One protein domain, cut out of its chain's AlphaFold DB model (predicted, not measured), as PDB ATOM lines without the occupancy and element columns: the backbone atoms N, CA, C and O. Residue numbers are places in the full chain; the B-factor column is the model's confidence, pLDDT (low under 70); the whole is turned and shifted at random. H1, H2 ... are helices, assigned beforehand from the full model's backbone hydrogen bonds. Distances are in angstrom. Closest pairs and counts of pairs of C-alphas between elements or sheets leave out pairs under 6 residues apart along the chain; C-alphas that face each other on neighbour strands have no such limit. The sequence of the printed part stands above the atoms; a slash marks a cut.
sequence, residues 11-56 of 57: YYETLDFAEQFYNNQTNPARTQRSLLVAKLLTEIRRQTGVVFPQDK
ATOM      1  N   TYR A  11      -3.128 -19.608 -30.410       96.94
ATOM      2  CA  TYR A  11      -3.520 -18.228 -30.107       96.94
ATOM      3  C   TYR A  11      -2.504 -17.527 -29.193       96.94
ATOM      4  O   TYR A  11      -1.991 -16.463 -29.529       96.94
ATOM      5  N   TYR A  12      -2.147 -18.160 -28.074       95.88
ATOM      6  CA  TYR A  12      -1.220 -17.565 -27.111       95.88
ATOM      7  C   TYR A  12       0.240 -17.588 -27.565       95.88
ATOM      8  O   TYR A  12       0.964 -16.641 -27.276       95.88
ATOM      9  N   GLU A  13       0.662 -18.612 -28.313       94.44
ATOM     10  CA  GLU A  13       1.999 -18.645 -28.920       94.44
ATOM     11  C   GLU A  13       2.183 -17.490 -29.910       94.44
ATOM     12  O   GLU A  13       3.211 -16.819 -29.905       94.44
ATOM     13  N   THR A  14       1.154 -17.207 -30.712       96.31
ATOM     14  CA  THR A  14       1.190 -16.127 -31.705       96.31
ATOM     15  C   THR A  14       1.262 -14.756 -31.037       96.31
ATOM     16  O   THR A  14       2.006 -13.894 -31.499       96.31
ATOM     17  N   LEU A  15       0.521 -14.548 -29.943       96.25
ATOM     18  CA  LEU A  15       0.577 -13.298 -29.181       96.25
ATOM     19  C   LEU A  15       1.955 -13.075 -28.537       96.25
ATOM     20  O   LEU A  15       2.521 -11.995 -28.696       96.25
ATOM     21  N   ASP A  16       2.511 -14.094 -27.873       94.94
ATOM     22  CA  ASP A  16       3.844 -14.039 -27.241       94.94
ATOM     23  C   ASP A  16       4.955 -13.803 -28.279       94.94
ATOM     24  O   ASP A  16       5.904 -13.050 -28.041       94.94
ATOM     25  N   PHE A  17       4.822 -14.403 -29.467       95.19
ATOM     26  CA  PHE A  17       5.727 -14.165 -30.589       95.19
ATOM     27  C   PHE A  17       5.618 -12.735 -31.131       95.19
ATOM     28  O   PHE A  17       6.639 -12.072 -31.319       95.19
ATOM     29  N   ALA A  18       4.397 -12.247 -31.376       96.94
ATOM     30  CA  ALA A  18       4.174 -10.907 -31.909       96.94
ATOM     31  C   ALA A  18       4.755  -9.834 -30.979       96.94
ATOM     32  O   ALA A  18       5.448  -8.934 -31.446       96.94
ATOM     33  N   GLU A  19       4.540  -9.959 -29.666       96.31
ATOM     34  CA  GLU A  19       5.114  -9.053 -28.668       96.31
ATOM     35  C   GLU A  19       6.649  -9.012 -28.742       96.31
ATOM     36  O   GLU A  19       7.239  -7.933 -28.816       96.31
ATOM     37  N   GLN A  20       7.308 -10.171 -28.771       96.44
ATOM     38  CA  GLN A  20       8.767 -10.254 -28.877       96.44
ATOM     39  C   GLN A  20       9.290  -9.648 -30.185       96.44
ATOM     40  O   GLN A  20      10.273  -8.903 -30.172       96.44
ATOM     41  N   PHE A  21       8.607  -9.916 -31.300       96.94
ATOM     42  CA  PHE A  21       8.967  -9.390 -32.613       96.94
ATOM     43  C   PHE A  21       8.859  -7.862 -32.668       96.94
ATOM     44  O   PHE A  21       9.819  -7.195 -33.054       96.94
ATOM     45  N   TYR A  22       7.730  -7.295 -32.232       98.00
ATOM     46  CA  TYR A  22       7.523  -5.842 -32.239       98.00
ATOM     47  C   TYR A  22       8.523  -5.101 -31.350       98.00
ATOM     48  O   TYR A  22       8.943  -3.997 -31.691       98.00
ATOM     49  N   ASN A  23       8.934  -5.713 -30.240       97.44
ATOM     50  CA  ASN A  23       9.908  -5.127 -29.323       97.44
ATOM     51  C   ASN A  23      11.367  -5.438 -29.693       97.44
ATOM     52  O   ASN A  23      12.272  -4.964 -29.008       97.44
ATOM     53  N   ASN A  24      11.609  -6.218 -30.754       96.44
ATOM     54  CA  ASN A  24      12.930  -6.717 -31.147       96.44
ATOM     55  C   ASN A  24      13.695  -7.351 -29.969       96.44
ATOM     56  O   ASN A  24      14.874  -7.080 -29.728       96.44
ATOM     57  N   GLN A  25      12.987  -8.168 -29.190       95.62
ATOM     58  CA  GLN A  25      13.510  -8.843 -28.011       95.62
ATOM     59  C   GLN A  25      13.370 -10.350 -28.164       95.62
ATOM     60  O   GLN A  25      12.495 -10.864 -28.853       95.62
ATOM     61  N   THR A  26      14.244 -11.083 -27.489       92.75
ATOM     62  CA  THR A  26      14.146 -12.536 -27.384       92.75
ATOM     63  C   THR A  26      14.271 -12.907 -25.926       92.75
ATOM     64  O   THR A  26      15.198 -12.457 -25.255       92.75
ATOM     65  N   ASN A  27      13.361 -13.741 -25.430       93.56
ATOM     66  CA  ASN A  27      13.414 -14.207 -24.053       93.56
ATOM     67  C   ASN A  27      14.578 -15.211 -23.859       93.56
ATOM     68  O   ASN A  27      14.487 -16.346 -24.341       93.56
ATOM     69  N   PRO A  28      15.650 -14.865 -23.112       94.31
ATOM     70  CA  PRO A  28      16.825 -15.731 -22.994       94.31
ATOM     71  C   PRO A  28      16.518 -17.074 -22.321       94.31
ATOM     72  O   PRO A  28      17.088 -18.099 -22.694       94.31
ATOM     73  N   ALA A  29      15.575 -17.098 -21.373       96.12
ATOM     74  CA  ALA A  29      15.163 -18.324 -20.695       96.12
ATOM     75  C   ALA A  29      14.426 -19.280 -21.650       96.12
ATOM     76  O   ALA A  29      14.612 -20.498 -21.575       96.12
ATOM     77  N   ARG A  30      13.626 -18.745 -22.587       95.12
ATOM     78  CA  ARG A  30      12.972 -19.546 -23.638       95.12
ATOM     79  C   ARG A  30      14.007 -20.131 -24.596       95.12
ATOM     80  O   ARG A  30      13.958 -21.329 -24.855       95.12
ATOM     81  N   THR A  31      14.989 -19.340 -25.030       95.88
ATOM     82  CA  THR A  31      16.094 -19.816 -25.881       95.88
ATOM     83  C   THR A  31      16.914 -20.910 -25.197       95.88
ATOM     84  O   THR A  31      17.179 -21.953 -25.796       95.88
ATOM     85  N   GLN A  32      17.267 -20.726 -23.921       97.88
ATOM     86  CA  GLN A  32      17.984 -21.740 -23.144       97.88
ATOM     87  C   GLN A  32      17.174 -23.036 -23.021       97.88
ATOM     88  O   GLN A  32      17.724 -24.128 -23.180       97.88
ATOM     89  N   ARG A  33      15.862 -22.928 -22.778       97.88
ATOM     90  CA  ARG A  33      14.962 -24.086 -22.749       97.88
ATOM     91  C   ARG A  33      14.929 -24.803 -24.097       97.88
ATOM     92  O   ARG A  33      15.029 -26.026 -24.107       97.88
ATOM     93  N   SER A  34      14.836 -24.077 -25.210       97.56
ATOM     94  CA  SER A  34      14.865 -24.663 -26.558       97.56
ATOM     95  C   SER A  34      16.162 -25.431 -26.814       97.56
ATOM     96  O   SER A  34      16.113 -26.571 -27.272       97.56
ATOM     97  N   LEU A  35      17.314 -24.867 -26.435       98.12
ATOM     98  CA  LEU A  35      18.607 -25.550 -26.539       98.12
ATOM     99  C   LEU A  35      18.654 -26.831 -25.692       98.12
ATOM    100  O   LEU A  35      19.153 -27.859 -26.148       98.12
ATOM    101  N   LEU A  36      18.145 -26.785 -24.460       98.56
ATOM    102  CA  LEU A  36      18.119 -27.945 -23.571       98.56
ATOM    103  C   LEU A  36      17.217 -29.059 -24.118       98.56
ATOM    104  O   LEU A  36      17.625 -30.218 -24.135       98.56
ATOM    105  N   VAL A  37      16.027 -28.709 -24.613       98.56
ATOM    106  CA  VAL A  37      15.114 -29.662 -25.259       98.56
ATOM    107  C   VAL A  37      15.761 -30.270 -26.502       98.56
ATOM    108  O   VAL A  37      15.713 -31.485 -26.663       98.56
ATOM    109  N   ALA A  38      16.430 -29.471 -27.338       98.25
ATOM    110  CA  ALA A  38      17.138 -29.974 -28.513       98.25
ATOM    111  C   ALA A  38      18.229 -30.989 -28.135       98.25
ATOM    112  O   ALA A  38      18.283 -32.077 -28.706       98.25
ATOM    113  N   LYS A  39      19.048 -30.685 -27.119       98.06
ATOM    114  CA  LYS A  39      20.065 -31.617 -26.600       98.06
ATOM    115  C   LYS A  39      19.445 -32.913 -26.085       98.06
ATOM    116  O   LYS A  39      19.939 -33.991 -26.403       98.06
ATOM    117  N   LEU A  40      18.357 -32.809 -25.321       98.44
ATOM    118  CA  LEU A  40      17.645 -33.968 -24.791       98.44
ATOM    119  C   LEU A  40      17.083 -34.846 -25.918       98.44
ATOM    120  O   LEU A  40      17.266 -36.058 -25.895       98.44
ATOM    121  N   LEU A  41      16.442 -34.243 -26.923       98.12
ATOM    122  CA  LEU A  41      15.903 -34.967 -28.075       98.12
ATOM    123  C   LEU A  41      17.009 -35.650 -28.881       98.12
ATOM    124  O   LEU A  41      16.839 -36.795 -29.293       98.12
ATOM    125  N   THR A  42      18.149 -34.990 -29.083       97.12
ATOM    126  CA  THR A  42      19.313 -35.605 -29.734       97.12
ATOM    127  C   THR A  42      19.825 -36.812 -28.957       97.12
ATOM    128  O   THR A  42      20.060 -37.861 -29.551       97.12
ATOM    129  N   GLU A  43      19.922 -36.715 -27.632       97.69
ATOM    130  CA  GLU A  43      20.364 -37.837 -26.806       97.69
ATOM    131  C   GLU A  43      19.371 -39.012 -26.829       97.69
ATOM    132  O   GLU A  43      19.779 -40.160 -26.987       97.69
ATOM    133  N   ILE A  44      18.063 -38.742 -26.763       97.94
ATOM    134  CA  ILE A  44      17.023 -39.776 -26.885       97.94
ATOM    135  C   ILE A  44      17.129 -40.495 -28.235       97.94
ATOM    136  O   ILE A  44      17.076 -41.726 -28.294       97.94
ATOM    137  N   ARG A  45      17.311 -39.750 -29.329       97.69
ATOM    138  CA  ARG A  45      17.476 -40.325 -30.672       97.69
ATOM    139  C   ARG A  45      18.725 -41.202 -30.757       97.69
ATOM    140  O   ARG A  45      18.634 -42.339 -31.216       97.69
ATOM    141  N   ARG A  46      19.851 -40.734 -30.204       95.88
ATOM    142  CA  ARG A  46      21.101 -41.504 -30.111       95.88
ATOM    143  C   ARG A  46      20.909 -42.824 -29.358       95.88
ATOM    144  O   ARG A  46      21.396 -43.853 -29.815       95.88
ATOM    145  N   GLN A  47      20.191 -42.812 -28.233       97.75
ATOM    146  CA  GLN A  47      19.938 -44.014 -27.425       97.75
ATOM    147  C   GLN A  47      18.950 -44.990 -28.075       97.75
ATOM    148  O   GLN A  47      19.044 -46.195 -27.852       97.75
ATOM    149  N   THR A  48      18.013 -44.489 -28.880       97.81
ATOM    150  CA  THR A  48      16.982 -45.301 -29.554       97.81
ATOM    151  C   THR A  48      17.373 -45.741 -30.967       97.81
ATOM    152  O   THR A  48      16.617 -46.459 -31.615       97.81
ATOM    153  N   GLY A  49      18.555 -45.341 -31.449       96.06
ATOM    154  CA  GLY A  49      19.060 -45.698 -32.779       96.06
ATOM    155  C   GLY A  49      18.429 -44.906 -33.930       96.06
ATOM    156  O   GLY A  49      18.605 -45.276 -35.090       96.06
ATOM    157  N   VAL A  50      17.712 -43.816 -33.638       97.69
ATOM    158  CA  VAL A  50      17.163 -42.906 -34.654       97.69
ATOM    159  C   VAL A  50      18.259 -41.932 -35.089       97.69
ATOM    160  O   VAL A  50      18.735 -41.140 -34.280       97.69
ATOM    161  N   VAL A  51      18.644 -41.960 -36.366       94.62
ATOM    162  CA  VAL A  51      19.755 -41.154 -36.903       94.62
ATOM    163  C   VAL A  51      19.281 -40.314 -38.084       94.62
ATOM    164  O   VAL A  51      18.714 -40.848 -39.039       94.62
ATOM    165  N   PHE A  52      19.556 -39.012 -38.042       94.88
ATOM    166  CA  PHE A  52      19.396 -38.097 -39.172       94.88
ATOM    167  C   PHE A  52      20.761 -37.770 -39.802       94.88
ATOM    168  O   PHE A  52      21.788 -37.877 -39.127       94.88
ATOM    169  N   PRO A  53      20.816 -37.362 -41.086       95.50
ATOM    170  CA  PRO A  53      22.072 -36.983 -41.740       95.50
ATOM    171  C   PRO A  53      22.882 -35.927 -40.970       95.50
ATOM    172  O   PRO A  53      24.100 -36.036 -40.898       95.50
ATOM    173  N   GLN A  54      22.198 -34.968 -40.343       93.88
ATOM    174  CA  GLN A  54      22.790 -33.848 -39.607       93.88
ATOM    175  C   GLN A  54      23.443 -34.252 -38.276       93.88
ATOM    176  O   GLN A  54      24.157 -33.450 -37.693       93.88
ATOM    177  N   ASP A  55      23.226 -35.474 -37.777       89.69
ATOM    178  CA  ASP A  55      23.880 -35.933 -36.540       89.69
ATOM    179  C   ASP A  55      25.358 -36.317 -36.749       89.69
ATOM    180  O   ASP A  55      26.053 -36.627 -35.782       89.69
ATOM    181  N   LYS A  56      25.814 -36.393 -38.007       79.81
ATOM    182  CA  LYS A  56      27.181 -36.791 -38.387       79.81
ATOM    183  C   LYS A  56      28.084 -35.612 -38.762       79.81
ATOM    184  O   LYS A  56      29.248 -35.857 -39.079       79.81
TER     185      LYS A  56
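Overview. This is residues 11 to 56 of the 57 residues of the protein "Possible MocA-family oxidoreductase" of Vibrio ponticus (UniProt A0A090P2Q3). An open, elongated chain of three helices that do not pack together: the long straight H2 makes most of the length, H1 is set at a slant beyond its first end, and the short H3 is folded back beside its last part. The printed part has 46 residues, with H1, H2 and H3 in that order and no named strand; the class is all helix. It is extended, with a radius of gyration of the C-alphas of 15.0 A and spans of 41 by 21 by 16 A.

Arrangement. H1, residues 11 to 22, is apart from H2, residues 28 to 48. H3, residues 53 to 56, is only just apart from H2, the closest C-alphas being 8.2 A apart. H1 and H3 are apart. Every O i to N i+4 pair is within hydrogen-bond range in H1 and H2; H3 is too short for such a pair.

Along the chain. H1 begins at C-alpha 11 (-3.520, -18.228, -30.107) and measures 16.7 A. H2 measures 30.3 A. H3 ends at C-alpha 56 (27.181, -36.791, -38.387).

Size, cuts and confidence. The C-alphas farthest apart, of Asn 23 and Gly 49, are 41.7 A apart. Both links are tight. The printed part has no cut, and no printed residue is under 70 in pLDDT.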